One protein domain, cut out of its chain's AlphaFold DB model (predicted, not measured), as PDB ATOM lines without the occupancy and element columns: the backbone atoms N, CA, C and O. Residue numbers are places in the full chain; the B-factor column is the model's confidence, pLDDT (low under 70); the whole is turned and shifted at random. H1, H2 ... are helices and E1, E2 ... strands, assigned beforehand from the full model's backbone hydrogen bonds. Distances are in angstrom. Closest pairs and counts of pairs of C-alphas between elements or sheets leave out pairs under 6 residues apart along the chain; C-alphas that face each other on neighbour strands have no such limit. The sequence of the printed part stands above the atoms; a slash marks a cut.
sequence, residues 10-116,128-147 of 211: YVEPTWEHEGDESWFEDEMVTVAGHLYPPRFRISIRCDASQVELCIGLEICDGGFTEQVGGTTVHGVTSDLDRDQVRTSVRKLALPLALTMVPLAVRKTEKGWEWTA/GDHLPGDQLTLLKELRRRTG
ATOM      1  N   TYR A  10     -35.785 -11.985 -19.946       48.53
ATOM      2  CA  TYR A  10     -34.738 -11.996 -20.962       48.53
ATOM      3  C   TYR A  10     -35.130 -11.040 -22.067       48.53
ATOM      4  O   TYR A  10     -36.238 -11.169 -22.583       48.53
ATOM      5  N   VAL A  11     -34.245 -10.090 -22.368       48.97
ATOM      6  CA  VAL A  11     -34.400  -9.132 -23.461       48.97
ATOM      7  C   VAL A  11     -33.310  -9.421 -24.462       48.97
ATOM      8  O   VAL A  11     -32.134  -9.199 -24.186       48.97
ATOM      9  N   GLU A  12     -33.714  -9.947 -25.607       51.28
ATOM     10  CA  GLU A  12     -32.806 -10.195 -26.711       51.28
ATOM     11  C   GLU A  12     -33.178  -9.309 -27.892       51.28
ATOM     12  O   GLU A  12     -34.369  -9.137 -28.192       51.28
ATOM     13  N   PRO A  13     -32.170  -8.747 -28.565       50.84
ATOM     14  CA  PRO A  13     -32.368  -8.204 -29.886       50.84
ATOM     15  C   PRO A  13     -32.676  -9.327 -30.866       50.84
ATOM     16  O   PRO A  13     -31.881 -10.254 -31.020       50.84
ATOM     17  N   THR A  14     -33.809  -9.257 -31.557       52.22
ATOM     18  CA  THR A  14     -34.061 -10.205 -32.641       52.22
ATOM     19  C   THR A  14     -33.384  -9.696 -33.913       52.22
ATOM     20  O   THR A  14     -33.650  -8.589 -34.374       52.22
ATOM     21  N   TRP A  15     -32.445 -10.495 -34.418       43.38
ATOM     22  CA  TRP A  15     -31.691 -10.302 -35.664       43.38
ATOM     23  C   TRP A  15     -32.245 -11.162 -36.814       43.38
ATOM     24  O   TRP A  15     -31.727 -11.119 -37.926       43.38
ATOM     25  N   GLU A  16     -33.265 -11.979 -36.532       43.16
ATOM     26  CA  GLU A  16     -33.940 -12.839 -37.500       43.16
ATOM     27  C   GLU A  16     -35.400 -12.406 -37.656       43.16
ATOM     28  O   GLU A  16     -36.302 -12.956 -37.021       43.16
ATOM     29  N   HIS A  17     -35.660 -11.429 -38.520       42.91
ATOM     30  CA  HIS A  17     -36.942 -11.368 -39.217       42.91
ATOM     31  C   HIS A  17     -36.759 -10.927 -40.675       42.91
ATOM     32  O   HIS A  17     -36.042  -9.975 -40.978       42.91
ATOM     33  N   GLU A  18     -37.443 -11.610 -41.602       38.84
ATOM     34  CA  GLU A  18     -37.590 -11.133 -42.983       38.84
ATOM     35  C   GLU A  18     -38.227  -9.733 -42.949       38.84
ATOM     36  O   GLU A  18     -39.390  -9.586 -42.570       38.84
ATOM     37  N   GLY A  19     -37.441  -8.703 -43.279       44.91
ATOM     38  CA  GLY A  19     -37.833  -7.295 -43.147       44.91
ATOM     39  C   GLY A  19     -36.988  -6.465 -42.175       44.91
ATOM     40  O   GLY A  19     -37.387  -5.344 -41.873       44.91
ATOM     41  N   ASP A  20     -35.845  -6.973 -41.694       49.06
ATOM     42  CA  ASP A  20     -34.817  -6.175 -41.004       49.06
ATOM     43  C   ASP A  20     -34.138  -5.208 -41.994       49.06
ATOM     44  O   ASP A  20     -33.024  -5.391 -42.486       49.06
ATOM     45  N   GLU A  21     -34.917  -4.189 -42.345       55.09
ATOM     46  CA  GLU A  21     -34.536  -2.973 -43.042       55.09
ATOM     47  C   GLU A  21     -33.477  -2.206 -42.232       55.09
ATOM     48  O   GLU A  21     -33.250  -2.469 -41.052       55.09
ATOM     49  N   SER A  22     -32.823  -1.239 -42.872       65.00
ATOM     50  CA  SER A  22     -31.677  -0.447 -42.401       65.00
ATOM     51  C   SER A  22     -31.913   0.414 -41.143       65.00
ATOM     52  O   SER A  22     -31.250   1.426 -40.969       65.00
ATOM     53  N   TRP A  23     -32.821   0.047 -40.234       73.50
ATOM     54  CA  TRP A  23     -33.136   0.791 -39.006       73.50
ATOM     55  C   TRP A  23     -31.935   0.954 -38.084       73.50
ATOM     56  O   TRP A  23     -31.879   1.905 -37.309       73.50
ATOM     57  N   PHE A  24     -30.969   0.035 -38.157       75.69
ATOM     58  CA  PHE A  24     -29.708   0.178 -37.440       75.69
ATOM     59  C   PHE A  24     -28.950   1.438 -37.874       75.69
ATOM     60  O   PHE A  24     -28.162   1.940 -37.089       75.69
ATOM     61  N   GLU A  25     -29.197   1.964 -39.078       80.50
ATOM     62  CA  GLU A  25     -28.615   3.208 -39.598       80.50
ATOM     63  C   GLU A  25     -29.357   4.461 -39.104       80.50
ATOM     64  O   GLU A  25     -28.803   5.562 -39.171       80.50
ATOM     65  N   ASP A  26     -30.580   4.314 -38.579       85.12
ATOM     66  CA  ASP A  26     -31.380   5.442 -38.106       85.12
ATOM     67  C   ASP A  26     -30.731   6.114 -36.887       85.12
ATOM     68  O   ASP A  26     -30.137   5.478 -36.009       85.12
ATOM     69  N   GLU A  27     -30.879   7.437 -36.796       88.69
ATOM     70  CA  GLU A  27     -30.335   8.185 -35.671       88.69
ATOM     71  C   GLU A  27     -31.064   7.830 -34.366       88.69
ATOM     72  O   GLU A  27     -32.291   7.888 -34.266       88.69
ATOM     73  N   MET A  28     -30.289   7.478 -33.335       89.44
ATOM     74  CA  MET A  28     -30.828   7.232 -32.000       89.44
ATOM     75  C   MET A  28     -31.502   8.487 -31.441       89.44
ATOM     76  O   MET A  28     -30.955   9.589 -31.496       89.44
ATOM     77  N   VAL A  29     -32.653   8.293 -30.809       90.25
ATOM     78  CA  VAL A  29     -33.467   9.364 -30.230       90.25
ATOM     79  C   VAL A  29     -33.289   9.426 -28.720       90.25
ATOM     80  O   VAL A  29     -33.026   8.421 -28.061       90.25
ATOM     81  N   THR A  30     -33.436  10.622 -28.151       90.00
ATOM     82  CA  THR A  30     -33.360  10.804 -26.697       90.00
ATOM     83  C   THR A  30     -34.738  10.616 -26.072       90.00
ATOM     84  O   THR A  30     -35.692  11.284 -26.458       90.00
ATOM     85  N   VAL A  31     -34.831   9.740 -25.073       90.50
ATOM     86  CA  VAL A  31     -36.024   9.524 -24.251       90.50
ATOM     87  C   VAL A  31     -35.636   9.613 -22.782       90.50
ATOM     88  O   VAL A  31     -34.834   8.820 -22.289       90.50
ATOM     89  N   ALA A  32     -36.218  10.582 -22.077       88.81
ATOM     90  CA  ALA A  32     -35.930  10.870 -20.671       88.81
ATOM     91  C   ALA A  32     -34.422  11.026 -20.378       88.81
ATOM     92  O   ALA A  32     -33.936  10.570 -19.347       88.81
ATOM     93  N   GLY A  33     -33.682  11.661 -21.295       87.31
ATOM     94  CA  GLY A  33     -32.231  11.864 -21.184       87.31
ATOM     95  C   GLY A  33     -31.348  10.666 -21.564       87.31
ATOM     96  O   GLY A  33     -30.129  10.766 -21.446       87.31
ATOM     97  N   HIS A  34     -31.923   9.559 -22.042       89.56
ATOM     98  CA  HIS A  34     -31.183   8.375 -22.490       89.56
ATOM     99  C   HIS A  34     -31.367   8.136 -23.991       89.56
ATOM    100  O   HIS A  34     -32.430   8.422 -24.533       89.56
ATOM    101  N   LEU A  35     -30.348   7.597 -24.663       89.06
ATOM    102  CA  LEU A  35     -30.425   7.268 -26.086       89.06
ATOM    103  C   LEU A  35     -31.107   5.915 -26.302       89.06
ATOM    104  O   LEU A  35     -30.761   4.927 -25.653       89.06
ATOM    105  N   TYR A  36     -32.033   5.876 -27.255       90.81
ATOM    106  CA  TYR A  36     -32.735   4.677 -27.698       90.81
ATOM    107  C   TYR A  36     -32.677   4.550 -29.226       90.81
ATOM    108  O   TYR A  36     -32.706   5.570 -29.920       90.81
ATOM    109  N   PRO A  37     -32.660   3.323 -29.771       88.56
ATOM    110  CA  PRO A  37     -33.036   3.101 -31.160       88.56
ATOM    111  C   PRO A  37     -34.448   3.637 -31.429       88.56
ATOM    112  O   PRO A  37     -35.334   3.409 -30.600       88.56
ATOM    113  N   PRO A  38     -34.702   4.296 -32.569       88.56
ATOM    114  CA  PRO A  38     -36.048   4.764 -32.902       88.56
ATOM    115  C   PRO A  38     -37.004   3.601 -33.189       88.56
ATOM    116  O   PRO A  38     -38.203   3.709 -32.934       88.56
ATOM    117  N   ARG A  39     -36.475   2.469 -33.668       86.44
ATOM    118  CA  ARG A  39     -37.203   1.223 -33.925       86.44
ATOM    119  C   ARG A  39     -36.370   0.046 -33.465       86.44
ATOM    120  O   ARG A  39     -35.184  -0.025 -33.768       86.44
ATOM    121  N   PHE A  40     -36.981  -0.866 -32.721       82.56
ATOM    122  CA  PHE A  40     -36.285  -2.034 -32.195       82.56
ATOM    123  C   PHE A  40     -37.262  -3.116 -31.740       82.56
ATOM    124  O   PHE A  40     -38.445  -2.852 -31.521       82.56
ATOM    125  N   ARG A  41     -36.767  -4.344 -31.574       80.69
ATOM    126  CA  ARG A  41     -37.529  -5.456 -30.997       80.69
ATOM    127  C   ARG A  41     -36.900  -5.902 -29.689       80.69
ATOM    128  O   ARG A  41     -35.680  -5.884 -29.550       80.69
ATOM    129  N   ILE A  42     -37.748  -6.292 -28.747       79.50
ATOM    130  CA  ILE A  42     -37.340  -6.929 -27.498       79.50
ATOM    131  C   ILE A  42     -38.166  -8.190 -27.280       79.50
ATOM    132  O   ILE A  42     -39.396  -8.155 -27.362       79.50
ATOM    133  N   SER A  43     -37.502  -9.293 -26.960       77.25
ATOM    134  CA  SER A  43     -38.168 -10.436 -26.331       77.25
ATOM    135  C   SER A  43     -38.339 -10.188 -24.832       77.25
ATOM    136  O   SER A  43     -37.583  -9.441 -24.224       77.25
ATOM    137  N   ILE A  44     -39.387 -10.748 -24.237       77.81
ATOM    138  CA  ILE A  44     -39.671 -10.726 -22.803       77.81
ATOM    139  C   ILE A  44     -40.153 -12.126 -22.447       77.81
ATOM    140  O   ILE A  44     -41.286 -12.506 -22.759       77.81
ATOM    141  N   ARG A  45     -39.302 -12.902 -21.776       74.19
ATOM    142  CA  ARG A  45     -39.665 -14.228 -21.260       74.19
ATOM    143  C   ARG A  45     -40.065 -14.171 -19.789       74.19
ATOM    144  O   ARG A  45     -39.562 -13.352 -19.030       74.19
ATOM    145  N   CYS A  46     -40.982 -15.044 -19.397       70.38
ATOM    146  CA  CYS A  46     -41.337 -15.331 -18.015       70.38
ATOM    147  C   CYS A  46     -41.015 -16.800 -17.720       70.38
ATOM    148  O   CYS A  46     -41.736 -17.687 -18.187       70.38
ATOM    149  N   ASP A  47     -39.972 -17.076 -16.930       65.31
ATOM    150  CA  ASP A  47     -39.563 -18.462 -16.655       65.31
ATOM    151  C   ASP A  47     -40.626 -19.239 -15.863       65.31
ATOM    152  O   ASP A  47     -40.829 -20.431 -16.095       65.31
ATOM    153  N   ALA A  48     -41.366 -18.571 -14.972       65.62
ATOM    154  CA  ALA A  48     -42.384 -19.219 -14.145       65.62
ATOM    155  C   ALA A  48     -43.557 -19.789 -14.962       65.62
ATOM    156  O   ALA A  48     -44.165 -20.779 -14.557       65.62
ATOM    157  N   SER A  49     -43.893 -19.166 -16.096       67.94
ATOM    158  CA  SER A  49     -45.001 -19.599 -16.955       67.94
ATOM    159  C   SER A  49     -44.562 -20.110 -18.325       67.94
ATOM    160  O   SER A  49     -45.426 -20.507 -19.097       67.94
ATOM    161  N   GLN A  50     -43.261 -20.080 -18.642       74.00
ATOM    162  CA  GLN A  50     -42.716 -20.408 -19.970       74.00
ATOM    163  C   GLN A  50     -43.394 -19.619 -21.107       74.00
ATOM    164  O   GLN A  50     -43.509 -20.087 -22.237       74.00
ATOM    165  N   VAL A  51     -43.873 -18.415 -20.786       77.75
ATOM    166  CA  VAL A  51     -44.489 -17.507 -21.756       77.75
ATOM    167  C   VAL A  51     -43.408 -16.582 -22.273       77.75
ATOM    168  O   VAL A  51     -42.653 -16.005 -21.488       77.75
ATOM    169  N   GLU A  52     -43.373 -16.414 -23.585       79.06
ATOM    170  CA  GLU A  52     -42.465 -15.499 -24.260       79.06
ATOM    171  C   GLU A  52     -43.271 -14.515 -25.100       79.06
ATOM    172  O   GLU A  52     -44.219 -14.888 -25.792       79.06
ATOM    173  N   LEU A  53     -42.906 -13.244 -25.008       81.56
ATOM    174  CA  LEU A  53     -43.497 -12.170 -25.782       81.56
ATOM    175  C   LEU A  53     -42.383 -11.429 -26.517       81.56
ATOM    176  O   LEU A  53     -41.587 -10.755 -25.872       81.56
ATOM    177  N   CYS A  54     -42.362 -11.504 -27.843       81.44
ATOM    178  CA  CYS A  54     -41.556 -10.602 -28.660       81.44
ATOM    179  C   CYS A  54     -42.404  -9.380 -29.013       81.44
ATOM    180  O   CYS A  54     -43.554  -9.520 -29.435       81.44
ATOM    181  N   ILE A  55     -41.854  -8.183 -28.812       84.06
ATOM    182  CA  ILE A  55     -42.522  -6.908 -29.081       84.06
ATOM    183  C   ILE A  55     -41.620  -6.050 -29.964       84.06
ATOM    184  O   ILE A  55     -40.524  -5.667 -29.555       84.06
ATOM    185  N   GLY A  56     -42.114  -5.700 -31.146       85.38
ATOM    186  CA  GLY A  56     -41.578  -4.631 -31.975       85.38
ATOM    187  C   GLY A  56     -42.112  -3.282 -31.525       85.38
ATOM    188  O   GLY A  56     -43.322  -3.083 -31.417       85.38
ATOM    189  N   LEU A  57     -41.197  -2.361 -31.259       88.75
ATOM    190  CA  LEU A  57     -41.468  -1.034 -30.735       88.75
ATOM    191  C   LEU A  57     -40.936   0.028 -31.691       88.75
ATOM    192  O   LEU A  57     -39.919  -0.153 -32.364       88.75
ATOM    193  N   GLU A  58     -41.641   1.144 -31.728       89.75
ATOM    194  CA  GLU A  58     -41.234   2.383 -32.373       89.75
ATOM    195  C   GLU A  58     -41.394   3.524 -31.369       89.75
ATOM    196  O   GLU A  58     -42.310   3.513 -30.535       89.75
ATOM    197  N   ILE A  59     -40.485   4.492 -31.428       91.44
ATOM    198  CA  ILE A  59     -40.556   5.706 -30.627       91.44
ATOM    199  C   ILE A  59     -41.215   6.800 -31.461       91.44
ATOM    200  O   ILE A  59     -40.630   7.310 -32.411       91.44
ATOM    201  N   CYS A  60     -42.420   7.187 -31.052       87.81
ATOM    202  CA  CYS A  60     -43.228   8.223 -31.691       87.81
ATOM    203  C   CYS A  60     -43.630   9.261 -30.644       87.81
ATOM    204  O   CYS A  60     -44.102   8.900 -29.561       87.81
ATOM    205  N   ASP A  61     -43.422  10.546 -30.947       86.81
ATOM    206  CA  ASP A  61     -43.717  11.668 -30.043       86.81
ATOM    207  C   ASP A  61     -43.163  11.440 -28.619       86.81
ATOM    208  O   ASP A  61     -43.842  11.641 -27.614       86.81
ATOM    209  N   GLY A  62     -41.939  10.906 -28.521       86.12
ATOM    210  CA  GLY A  62     -41.253  10.569 -27.262       86.12
ATOM    211  C   GLY A  62     -41.932   9.508 -26.386       86.12
ATOM    212  O   GLY A  62     -41.529   9.336 -25.230       86.12
ATOM    213  N   GLY A  63     -42.952   8.823 -26.910       91.62
ATOM    214  CA  GLY A  63     -43.595   7.647 -26.325       91.62
ATOM    215  C   GLY A  63     -43.192   6.364 -27.045       91.62
ATOM    216  O   GLY A  63     -42.496   6.403 -28.053       91.62
ATOM    217  N   PHE A  64     -43.652   5.223 -26.531       92.25
ATOM    218  CA  PHE A  64     -43.408   3.914 -27.147       92.25
ATOM    219  C   PHE A  64     -44.706   3.357 -27.722       92.25
ATOM    220  O   PHE A  64     -45.692   3.193 -26.996       92.25
ATOM    221  N   THR A  65     -44.690   3.032 -29.009       89.06
ATOM    222  CA  THR A  65     -45.808   2.421 -29.731       89.06
ATOM    223  C   THR A  65     -45.414   1.054 -30.265       89.06
ATOM    224  O   THR A  65     -44.288   0.854 -30.708       89.06
ATOM    225  N   GLU A  66     -46.339   0.096 -30.219       87.00
ATOM    226  CA  GLU A  66     -46.112  -1.220 -30.819       87.00
ATOM    227  C   GLU A  66     -46.250  -1.153 -32.336       87.00
ATOM    228  O   GLU A  66     -47.202  -0.568 -32.856       87.00
ATOM    229  N   GLN A  67     -45.323  -1.802 -33.034       81.56
ATOM    230  CA  GLN A  67     -45.375  -1.937 -34.482       81.56
ATOM    231  C   GLN A  67     -46.534  -2.855 -34.885       81.56
ATOM    232  O   GLN A  67     -46.801  -3.884 -34.252       81.56
ATOM    233  N   VAL A  68     -47.224  -2.508 -35.973       77.56
ATOM    234  CA  VAL A  68     -48.319  -3.327 -36.507       77.56
ATOM    235  C   VAL A  68     -47.765  -4.686 -36.936       77.56
ATOM    236  O   VAL A  68     -46.863  -4.762 -37.758       77.56
ATOM    237  N   GLY A  69     -48.290  -5.765 -36.351       73.38
ATOM    238  CA  GLY A  69     -47.787  -7.121 -36.601       73.38
ATOM    239  C   GLY A  69     -46.432  -7.436 -35.950       73.38
ATOM    240  O   GLY A  69     -45.958  -8.556 -36.087       73.38
ATOM    241  N   GLY A  70     -45.836  -6.502 -35.200       73.12
ATOM    242  CA  GLY A  70     -44.533  -6.675 -34.552       73.12
ATOM    243  C   GLY A  70     -44.567  -7.415 -33.213       73.12
ATOM    244  O   GLY A  70     -43.518  -7.583 -32.600       73.12
ATOM    245  N   THR A  71     -45.742  -7.838 -32.735       81.19
ATOM    246  CA  THR A  71     -45.905  -8.458 -31.409       81.19
ATOM    247  C   THR A  71     -46.358  -9.914 -31.514       81.19
ATOM    248  O   THR A  71     -47.522 -10.181 -31.842       81.19
ATOM    249  N   THR A  72     -45.504 -10.862 -31.130       82.56
ATOM    250  CA  THR A  72     -45.811 -12.303 -31.094       82.56
ATOM    251  C   THR A  72     -45.797 -12.834 -29.662       82.56
ATOM    252  O   THR A  72     -45.016 -12.389 -28.826       82.56
ATOM    253  N   VAL A  73     -46.704 -13.767 -29.357       83.12
ATOM    254  CA  VAL A  73     -46.822 -14.402 -28.034       83.12
ATOM    255  C   VAL A  73     -46.678 -15.913 -28.206       83.12
ATOM    256  O   VAL A  73     -47.463 -16.525 -28.935       83.12
ATOM    257  N   HIS A  74     -45.730 -16.515 -27.498       83.12
ATOM    258  CA  HIS A  74     -45.490 -17.956 -27.453       83.12
ATOM    259  C   HIS A  74     -45.792 -18.517 -26.051       83.12
ATOM    260  O   HIS A  74     -45.809 -17.788 -25.059       83.12
ATOM    261  N   GLY A  75     -46.069 -19.823 -25.965       78.31
ATOM    262  CA  GLY A  75     -46.355 -20.506 -24.691       78.31
ATOM    263  C   GLY A  75     -47.805 -20.403 -24.194       78.31
ATOM    264  O   GLY A  75     -48.102 -20.830 -23.083       78.31
ATOM    265  N   VAL A  76     -48.726 -19.874 -25.009       78.88
ATOM    266  CA  VAL A  76     -50.167 -19.779 -24.703       78.88
ATOM    267  C   VAL A  76     -51.025 -20.314 -25.848       78.88
ATOM    268  O   VAL A  76     -50.746 -20.072 -27.027       78.88
ATOM    269  N   THR A  77     -52.082 -21.046 -25.491       74.94
ATOM    270  CA  THR A  77     -52.929 -21.798 -26.430       74.94
ATOM    271  C   THR A  77     -54.220 -21.080 -26.819       74.94
ATOM    272  O   THR A  77     -54.784 -21.415 -27.858       74.94
ATOM    273  N   SER A  78     -54.684 -20.096 -26.039       80.62
ATOM    274  CA  SER A  78     -55.913 -19.341 -26.318       80.62
ATOM    275  C   SER A  78     -55.639 -17.863 -26.624       80.62
ATOM    276  O   SER A  78     -54.710 -17.264 -26.079       80.62
ATOM    277  N   ASP A  79     -56.463 -17.255 -27.482       77.62
ATOM    278  CA  ASP A  79     -56.330 -15.835 -27.841       77.62
ATOM    279  C   ASP A  79     -56.685 -14.893 -26.682       77.62
ATOM    280  O   ASP A  79     -56.053 -13.852 -26.510       77.62
ATOM    281  N   LEU A  80     -57.628 -15.291 -25.821       74.31
ATOM    282  CA  LEU A  80     -57.968 -14.537 -24.613       74.31
ATOM    283  C   LEU A  80     -56.767 -14.448 -23.657       74.31
ATOM    284  O   LEU A  80     -56.475 -13.375 -23.122       74.31
ATOM    285  N   ASP A  81     -56.035 -15.553 -23.491       78.81
ATOM    286  CA  ASP A  81     -54.823 -15.579 -22.667       78.81
ATOM    287  C   ASP A  81     -53.704 -14.746 -23.301       78.81
ATOM    288  O   ASP A  81     -52.996 -14.031 -22.589       78.81
ATOM    289  N   ARG A  82     -53.570 -14.761 -24.638       80.31
ATOM    290  CA  ARG A  82     -52.608 -13.909 -25.366       80.31
ATOM    291  C   ARG A  82     -52.844 -12.427 -25.092       80.31
ATOM    292  O   ARG A  82     -51.894 -11.706 -24.780       80.31
ATOM    293  N   ASP A  83     -54.090 -11.970 -25.159       81.94
ATOM    294  CA  ASP A  83     -54.427 -10.564 -24.913       81.94
ATOM    295  C   ASP A  83     -54.239 -10.166 -23.442       81.94
ATOM    296  O   ASP A  83     -53.764  -9.061 -23.133       81.94
ATOM    297  N   GLN A  84     -54.530 -11.082 -22.515       80.56
ATOM    298  CA  GLN A  84     -54.283 -10.866 -21.093       80.56
ATOM    299  C   GLN A  84     -52.782 -10.808 -20.767       80.56
ATOM    300  O   GLN A  84     -52.356  -9.948 -19.981       80.56
ATOM    301  N   VAL A  85     -51.968 -11.665 -21.391       79.69
ATOM    302  CA  VAL A  85     -50.500 -11.636 -21.301       79.69
ATOM    303  C   VAL A  85     -49.967 -10.313 -21.839       79.69
ATOM    304  O   VAL A  85     -49.269  -9.614 -21.104       79.69
ATOM    305  N   ARG A  86     -50.355  -9.912 -23.060       82.25
ATOM    306  CA  ARG A  86     -49.949  -8.629 -23.664       82.25
ATOM    307  C   ARG A  86     -50.264  -7.454 -22.745       82.25
ATOM    308  O   ARG A  86     -49.396  -6.634 -22.454       82.25
ATOM    309  N   THR A  87     -51.484  -7.405 -22.212       81.88
ATOM    310  CA  THR A  87     -51.911  -6.349 -21.280       81.88
ATOM    311  C   THR A  87     -51.072  -6.337 -19.999       81.88
ATOM    312  O   THR A  87     -50.684  -5.271 -19.510       81.88
ATOM    313  N   SER A  88     -50.761  -7.516 -19.457       79.38
ATOM    314  CA  SER A  88     -49.961  -7.655 -18.237       79.38
ATOM    315  C   SER A  88     -48.507  -7.230 -18.451       79.38
ATOM    316  O   SER A  88     -47.968  -6.489 -17.624       79.38
ATOM    317  N   VAL A  89     -47.895  -7.631 -19.572       79.25
ATOM    318  CA  VAL A  89     -46.531  -7.225 -19.937       79.25
ATOM    319  C   VAL A  89     -46.447  -5.722 -20.122       79.25
ATOM    320  O   VAL A  89     -45.621  -5.094 -19.463       79.25
ATOM    321  N   ARG A  90     -47.340  -5.130 -20.925       78.75
ATOM    322  CA  ARG A  90     -47.384  -3.676 -21.164       78.75
ATOM    323  C   ARG A  90     -47.370  -2.870 -19.869       78.75
ATOM    324  O   ARG A  90     -46.700  -1.848 -19.773       78.75
ATOM    325  N   LYS A  91     -48.113  -3.335 -18.863       78.12
ATOM    326  CA  LYS A  91     -48.249  -2.629 -17.587       78.12
ATOM    327  C   LYS A  91     -47.050  -2.819 -16.657       78.12
ATOM    328  O   LYS A  91     -46.724  -1.898 -15.909       78.12
ATOM    329  N   LEU A  92     -46.458  -4.012 -16.632       74.88
ATOM    330  CA  LEU A  92     -45.511  -4.404 -15.583       74.88
ATOM    331  C   LEU A  92     -44.093  -4.619 -16.110       74.88
ATOM    332  O   LEU A  92     -43.164  -4.008 -15.584       74.88
ATOM    333  N   ALA A  93     -43.936  -5.465 -17.126       78.81
ATOM    334  CA  ALA A  93     -42.634  -5.916 -17.602       78.81
ATOM    335  C   ALA A  93     -42.043  -4.992 -18.676       78.81
ATOM    336  O   ALA A  93     -40.857  -4.696 -18.627       78.81
ATOM    337  N   LEU A  94     -42.855  -4.438 -19.582       85.06
ATOM    338  CA  LEU A  94     -42.361  -3.595 -20.675       85.06
ATOM    339  C   LEU A  94     -41.606  -2.340 -20.187       85.06
ATOM    340  O   LEU A  94     -40.472  -2.146 -20.615       85.06
ATOM    341  N   PRO A  95     -42.133  -1.508 -19.261       87.94
ATOM    342  CA  PRO A  95     -41.386  -0.343 -18.776       87.94
ATOM    343  C   PRO A  95     -40.057  -0.717 -18.118       87.94
ATOM    344  O   PRO A  95     -39.125   0.075 -18.120       87.94
ATOM    345  N   LEU A  96     -39.988  -1.919 -17.546       81.19
ATOM    346  CA  LEU A  96     -38.794  -2.450 -16.914       81.19
ATOM    347  C   LEU A  96     -37.801  -3.019 -17.939       81.19
ATOM    348  O   LEU A  96     -36.599  -2.875 -17.769       81.19
ATOM    349  N   ALA A  97     -38.276  -3.621 -19.027       80.56
ATOM    350  CA  ALA A  97     -37.418  -4.035 -20.134       80.56
ATOM    351  C   ALA A  97     -36.749  -2.810 -20.766       80.56
ATOM    352  O   ALA A  97     -35.543  -2.784 -20.999       80.56
ATOM    353  N   LEU A  98     -37.528  -1.743 -20.943       87.25
ATOM    354  CA  LEU A  98     -37.068  -0.490 -21.529       87.25
ATOM    355  C   LEU A  98     -36.004   0.236 -20.697       87.25
ATOM    356  O   LEU A  98     -35.244   1.011 -21.274       87.25
ATOM    357  N   THR A  99     -35.886  -0.006 -19.383       84.25
ATOM    358  CA  THR A  99     -34.771   0.570 -18.601       84.25
ATOM    359  C   THR A  99     -33.419  -0.039 -18.969       84.25
ATOM    360  O   THR A  99     -32.391   0.566 -18.681       84.25
ATOM    361  N   MET A 100     -33.406  -1.226 -19.585       79.00
ATOM    362  CA  MET A 100     -32.175  -1.933 -19.950       79.00
ATOM    363  C   MET A 100     -31.655  -1.539 -21.332       79.00
ATOM    364  O   MET A 100     -30.451  -1.597 -21.558       79.00
ATOM    365  N   VAL A 101     -32.534  -1.092 -22.235       82.31
ATOM    366  CA  VAL A 101     -32.179  -0.778 -23.630       82.31
ATOM    367  C   VAL A 101     -31.009   0.216 -23.738       82.31
ATOM    368  O   VAL A 101     -30.044  -0.116 -24.423       82.31
ATOM    369  N   PRO A 102     -30.983   1.366 -23.029       82.44
ATOM    370  CA  PRO A 102     -29.867   2.311 -23.145       82.44
ATOM    371  C   PRO A 102     -28.528   1.777 -22.638       82.44
ATOM    372  O   PRO A 102     -27.483   2.319 -22.979       82.44
ATOM    373  N   LEU A 103     -28.547   0.752 -21.782       77.31
ATOM    374  CA  LEU A 103     -27.330   0.156 -21.228       77.31
ATOM    375  C   LEU A 103     -26.668  -0.813 -22.201       77.31
ATOM    376  O   LEU A 103     -25.526  -1.212 -21.986       77.31
ATOM    377  N   ALA A 104     -27.395  -1.221 -23.233       73.44
ATOM    378  CA  ALA A 104     -26.995  -2.346 -24.047       73.44
ATOM    379  C   ALA A 104     -27.255  -2.129 -25.547       73.44
ATOM    380  O   ALA A 104     -27.107  -3.025 -26.375       73.44
ATOM    381  N   VAL A 105     -27.521  -0.877 -25.913       76.19
ATOM    382  CA  VAL A 105     -27.331  -0.361 -27.265       76.19
ATOM    383  C   VAL A 105     -26.089   0.520 -27.280       76.19
ATOM    384  O   VAL A 105     -25.881   1.348 -26.391       76.19
ATOM    385  N   ARG A 106     -25.274   0.370 -28.323       78.12
ATOM    386  CA  ARG A 106     -24.110   1.213 -28.589       78.12
ATOM    387  C   ARG A 106     -24.308   1.983 -29.890       78.12
ATOM    388  O   ARG A 106     -24.644   1.396 -30.913       78.12
ATOM    389  N   LYS A 107     -24.009   3.285 -29.868       82.75
ATOM    390  CA  LYS A 107     -23.860   4.092 -31.086       82.75
ATOM    391  C   LYS A 107     -22.526   3.765 -31.766       82.75
ATOM    392  O   LYS A 107     -21.482   3.758 -31.113       82.75
ATOM    393  N   THR A 108     -22.570   3.512 -33.065       82.06
ATOM    394  CA  THR A 108     -21.428   3.235 -33.942       82.06
ATOM    395  C   THR A 108     -21.348   4.289 -35.050       82.06
ATOM    396  O   THR A 108     -22.207   5.161 -35.163       82.06
ATOM    397  N   GLU A 109     -20.316   4.225 -35.894       84.62
ATOM    398  CA  GLU A 109     -20.196   5.112 -37.061       84.62
ATOM    399  C   GLU A 109     -21.275   4.856 -38.123       84.62
ATOM    400  O   GLU A 109     -21.623   5.766 -38.868       84.62
ATOM    401  N   LYS A 110     -21.807   3.630 -38.191       79.12
ATOM    402  CA  LYS A 110     -22.824   3.220 -39.172       79.12
ATOM    403  C   LYS A 110     -24.253   3.312 -38.635       79.12
ATOM    404  O   LYS A 110     -25.172   2.952 -39.354       79.12
ATOM    405  N   GLY A 111     -24.425   3.766 -37.392       81.38
ATOM    406  CA  GLY A 111     -25.716   3.875 -36.724       81.38
ATOM    407  C   GLY A 111     -25.665   3.315 -35.304       81.38
ATOM    408  O   GLY A 111     -24.912   3.827 -34.477       81.38
ATOM    409  N   TRP A 112     -26.432   2.284 -34.979       82.31
ATOM    410  CA  TRP A 112     -26.454   1.658 -33.659       82.31
ATOM    411  C   TRP A 112     -26.447   0.135 -33.760       82.31
ATOM    412  O   TRP A 112     -26.815  -0.452 -34.770       82.31
ATOM    413  N   GLU A 113     -25.992  -0.518 -32.701       74.25
ATOM    414  CA  GLU A 113     -25.994  -1.973 -32.595       74.25
ATOM    415  C   GLU A 113     -26.309  -2.394 -31.163       74.25
ATOM    416  O   GLU A 113     -26.080  -1.649 -30.203       74.25
ATOM    417  N   TRP A 114     -26.809  -3.611 -31.017       73.44
ATOM    418  CA  TRP A 114     -26.952  -4.235 -29.714       73.44
ATOM    419  C   TRP A 114     -25.611  -4.775 -29.227       73.44
ATOM    420  O   TRP A 114     -24.811  -5.291 -30.010       73.44
ATOM    421  N   THR A 115     -25.357  -4.691 -27.925       66.06
ATOM    422  CA  THR A 115     -24.210  -5.377 -27.334       66.06
ATOM    423  C   THR A 115     -24.443  -6.892 -27.411       66.06
ATOM    424  O   THR A 115     -25.515  -7.383 -27.078       66.06
ATOM    425  N   ALA A 116     -23.446  -7.639 -27.895       48.84
ATOM    426  CA  ALA A 116     -23.577  -9.045 -28.307       48.84
ATOM    427  C   ALA A 116     -23.860 -10.062 -27.177       48.84
ATOM    428  O   ALA A 116     -23.952 -11.260 -27.437       48.84
ATOM    429  N   GLY A 128     -39.268  -2.580  -6.154       44.22
ATOM    430  CA  GLY A 128     -39.065  -1.903  -4.870       44.22
ATOM    431  C   GLY A 128     -37.729  -2.206  -4.195       44.22
ATOM    432  O   GLY A 128     -37.230  -1.347  -3.474       44.22
ATOM    433  N   ASP A 129     -37.113  -3.357  -4.476       44.97
ATOM    434  CA  ASP A 129     -35.841  -3.724  -3.852       44.97
ATOM    435  C   ASP A 129     -34.662  -3.286  -4.750       44.97
ATOM    436  O   ASP A 129     -34.369  -3.882  -5.781       44.97
ATOM    437  N   HIS A 130     -34.039  -2.171  -4.345       53.66
ATOM    438  CA  HIS A 130     -32.711  -1.647  -4.719       53.66
ATOM    439  C   HIS A 130     -32.395  -1.315  -6.194       53.66
ATOM    440  O   HIS A 130     -31.269  -1.525  -6.639       53.66
ATOM    441  N   LEU A 131     -33.312  -0.683  -6.936       58.91
ATOM    442  CA  LEU A 131     -32.886   0.077  -8.125       58.91
ATOM    443  C   LEU A 131     -32.132   1.354  -7.690       58.91
ATOM    444  O   LEU A 131     -32.642   2.072  -6.821       58.91
ATOM    445  N   PRO A 132     -30.967   1.681  -8.284       69.94
ATOM    446  CA  PRO A 132     -30.327   2.986  -8.109       69.94
ATOM    447  C   PRO A 132     -31.299   4.137  -8.419       69.94
ATOM    448  O   PRO A 132     -32.205   3.989  -9.243       69.94
ATOM    449  N   GLY A 133     -31.112   5.297  -7.778       75.19
ATOM    450  CA  GLY A 133     -32.041   6.435  -7.879       75.19
ATOM    451  C   GLY A 133     -32.339   6.878  -9.319       75.19
ATOM    452  O   GLY A 133     -33.496   7.147  -9.655       75.19
ATOM    453  N   ASP A 134     -31.327   6.860 -10.183       78.75
ATOM    454  CA  ASP A 134     -31.460   7.237 -11.593       78.75
ATOM    455  C   ASP A 134     -32.294   6.218 -12.380       78.75
ATOM    456  O   ASP A 134     -33.212   6.597 -13.106       78.75
ATOM    457  N   GLN A 135     -32.081   4.916 -12.156       76.31
ATOM    458  CA  GLN A 135     -32.887   3.864 -12.791       76.31
ATOM    459  C   GLN A 135     -34.345   3.889 -12.324       76.31
ATOM    460  O   GLN A 135     -35.257   3.659 -13.118       76.31
ATOM    461  N   LEU A 136     -34.595   4.207 -11.051       81.94
ATOM    462  CA  LEU A 136     -35.959   4.373 -10.553       81.94
ATOM    463  C   LEU A 136     -36.654   5.582 -11.199       81.94
ATOM    464  O   LEU A 136     -37.859   5.531 -11.462       81.94
ATOM    465  N   THR A 137     -35.912   6.662 -11.440       85.75
ATOM    466  CA  THR A 137     -36.413   7.862 -12.123       85.75
ATOM    467  C   THR A 137     -36.745   7.552 -13.580       85.75
ATOM    468  O   THR A 137     -37.869   7.819 -14.010       85.75
ATOM    469  N   LEU A 138     -35.839   6.874 -14.291       88.12
ATOM    470  CA  LEU A 138     -36.074   6.397 -15.652       88.12
ATOM    471  C   LEU A 138     -37.298   5.473 -15.724       88.12
ATOM    472  O   LEU A 138     -38.186   5.689 -16.542       88.12
ATOM    473  N   LEU A 139     -37.422   4.496 -14.820       88.12
ATOM    474  CA  LEU A 139     -38.568   3.582 -14.786       88.12
ATOM    475  C   LEU A 139     -39.907   4.318 -14.617       88.12
ATOM    476  O   LEU A 139     -40.910   3.940 -15.228       88.12
ATOM    477  N   LYS A 140     -39.954   5.360 -13.775       88.00
ATOM    478  CA  LYS A 140     -41.162   6.182 -13.594       88.00
ATOM    479  C   LYS A 140     -41.531   6.915 -14.883       88.00
ATOM    480  O   LYS A 140     -42.704   6.907 -15.255       88.00
ATOM    481  N   GLU A 141     -40.548   7.481 -15.575       90.69
ATOM    482  CA  GLU A 141     -40.763   8.147 -16.860       90.69
ATOM    483  C   GLU A 141     -41.184   7.169 -17.960       90.69
ATOM    484  O   GLU A 141     -42.140   7.435 -18.687       90.69
ATOM    485  N   LEU A 142     -40.567   5.991 -18.039       91.88
ATOM    486  CA  LEU A 142     -40.940   4.970 -19.016       91.88
ATOM    487  C   LEU A 142     -42.364   4.459 -18.786       91.88
ATOM    488  O   LEU A 142     -43.129   4.352 -19.738       91.88
ATOM    489  N   ARG A 143     -42.784   4.248 -17.530       89.81
ATOM    490  CA  ARG A 143     -44.192   3.929 -17.208       89.81
ATOM    491  C   ARG A 143     -45.161   5.011 -17.670       89.81
ATOM    492  O   ARG A 143     -46.292   4.702 -18.042       89.81
ATOM    493  N   ARG A 144     -44.741   6.275 -17.601       90.06
ATOM    494  CA  ARG A 144     -45.534   7.413 -18.069       90.06
ATOM    495  C   ARG A 144     -45.663   7.399 -19.593       90.06
ATOM    496  O   ARG A 144     -46.770   7.602 -20.081       90.06
ATOM    497  N   ARG A 145     -44.565   7.118 -20.303       91.06
ATOM    498  CA  ARG A 145     -44.424   7.162 -21.774       91.06
ATOM    499  C   ARG A 145     -44.961   5.939 -22.518       91.06
ATOM    500  O   ARG A 145     -45.332   6.058 -23.680       91.06
ATOM    501  N   THR A 146     -45.042   4.780 -21.868       90.31
ATOM    502  CA  THR A 146     -45.699   3.579 -22.424       90.31
ATOM    503  C   THR A 146     -47.204   3.543 -22.140       90.31
ATOM    504  O   THR A 146     -47.944   2.744 -22.713       90.31
ATOM    505  N   GLY A 147     -47.683   4.373 -21.210       87.06
ATOM    506  CA  GLY A 147     -49.082   4.399 -20.810       87.06
ATOM    507  C   GLY A 147     -49.957   5.188 -21.780       87.06
ATOM    508  O   GLY A 147     -49.552   6.217 -22.307       87.06
TER     509      GLY A 147
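Overview. This is residues 10 to 116 and 128 to 147 of the 211 residues of an uncharacterized protein of Streptomyces sp. SID4913 (UniProt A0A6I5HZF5). A strongly twisted sheet of three strands, E3, E4 and E5, makes the core, with the helix H1 packed across one face. Two small strand hairpins, E1 with E2 and E6 with E7, lie toward the end of the long axis away from H1, and H4 packs on short H2 and reaches the beginning of E5 with its last residues. The printed part has 127 residues, with seven named strands and four named helices in the order E1 E2 E3 E4 E5 H1 H2 H3 E6 E7 H4; the class is mixed, helices and strands. The largest sheet has the order E3, E4, E5 and is antiparallel. The whole is compact, with a radius of gyration of the C-alphas of 14.7 A and spans of 44 by 39 by 28 A.

Along the chain. E3 is residues 39 to 46, 23.3 A long, from C-alpha 39 at (-37.203, 1.223, -33.925). E4 is residues 51 to 60, 27.6 A, and E5 is residues 63 to 74, 25.7 A; E5 bends by 82 degrees at residue 68. H1 is residues 79 to 92, 19.9 A. H2 is residues 94 to 97 and H3 residues 101 to 104. E1 is residues 29 to 31, E2 residues 34 to 36, E6 residues 105 to 108 and E7 residues 111 to 114. H4, residues 133 to 145, is 18.6 A long and ends with C-alpha 145 at (-44.424, 7.162, -21.774).

Arrangement. E3, E4 and E5 form a meander, each strand the antiparallel neighbour of the one before. N 44 and O 53 of the hairpin E3 and E4 are 2.7 A apart, and N 56 and O 70 of the hairpin E4 and E5 are 2.8 A apart, both within hydrogen-bond range. H1 is on this sheet, two layers with the helix on one face, at a height over the sheet of 9.7 A. It runs across the strands, at 74 degrees to E3 on the local plane; the C-alphas of Val 73 and Arg 82, the closest of E5 and H1, are 6.4 A apart. H2 and H4 only graze the sheet. H4 touches H2 with residues 139 to 143 alone, the closest C-alphas being those of Pro 95 and Leu 142, 5.3 A apart. E2 runs on into E3 at 96 degrees. In the hairpin E1 and E2, N 31 and O 34 are within hydrogen-bond range at 2.8 A; in the hairpin E6 and E7, N 106 and O 113 are so at 2.9 A. The closest C-alphas of E2 and H3, those of Leu 35 and Pro 102, are 5.8 A apart. In H1 and H4 every O i to N i+4 pair is within hydrogen-bond range; H2 and H3 are too short for such a pair.

Size, cuts and confidence. The two C-alphas farthest apart, those of Ser 78 and Glu 109, are 44.6 A apart. Residues 117 to 127 are not printed, and C-alphas 116 and 128 are 29.0 A apart across this cut. The links that are printed whole are tight. Residues 10 to 28 hold no named element. The mean pLDDT of the printed part is 77.3; residues 10 to 22, 47 to 49, 115 to 116 and 128 to 132 are under 70.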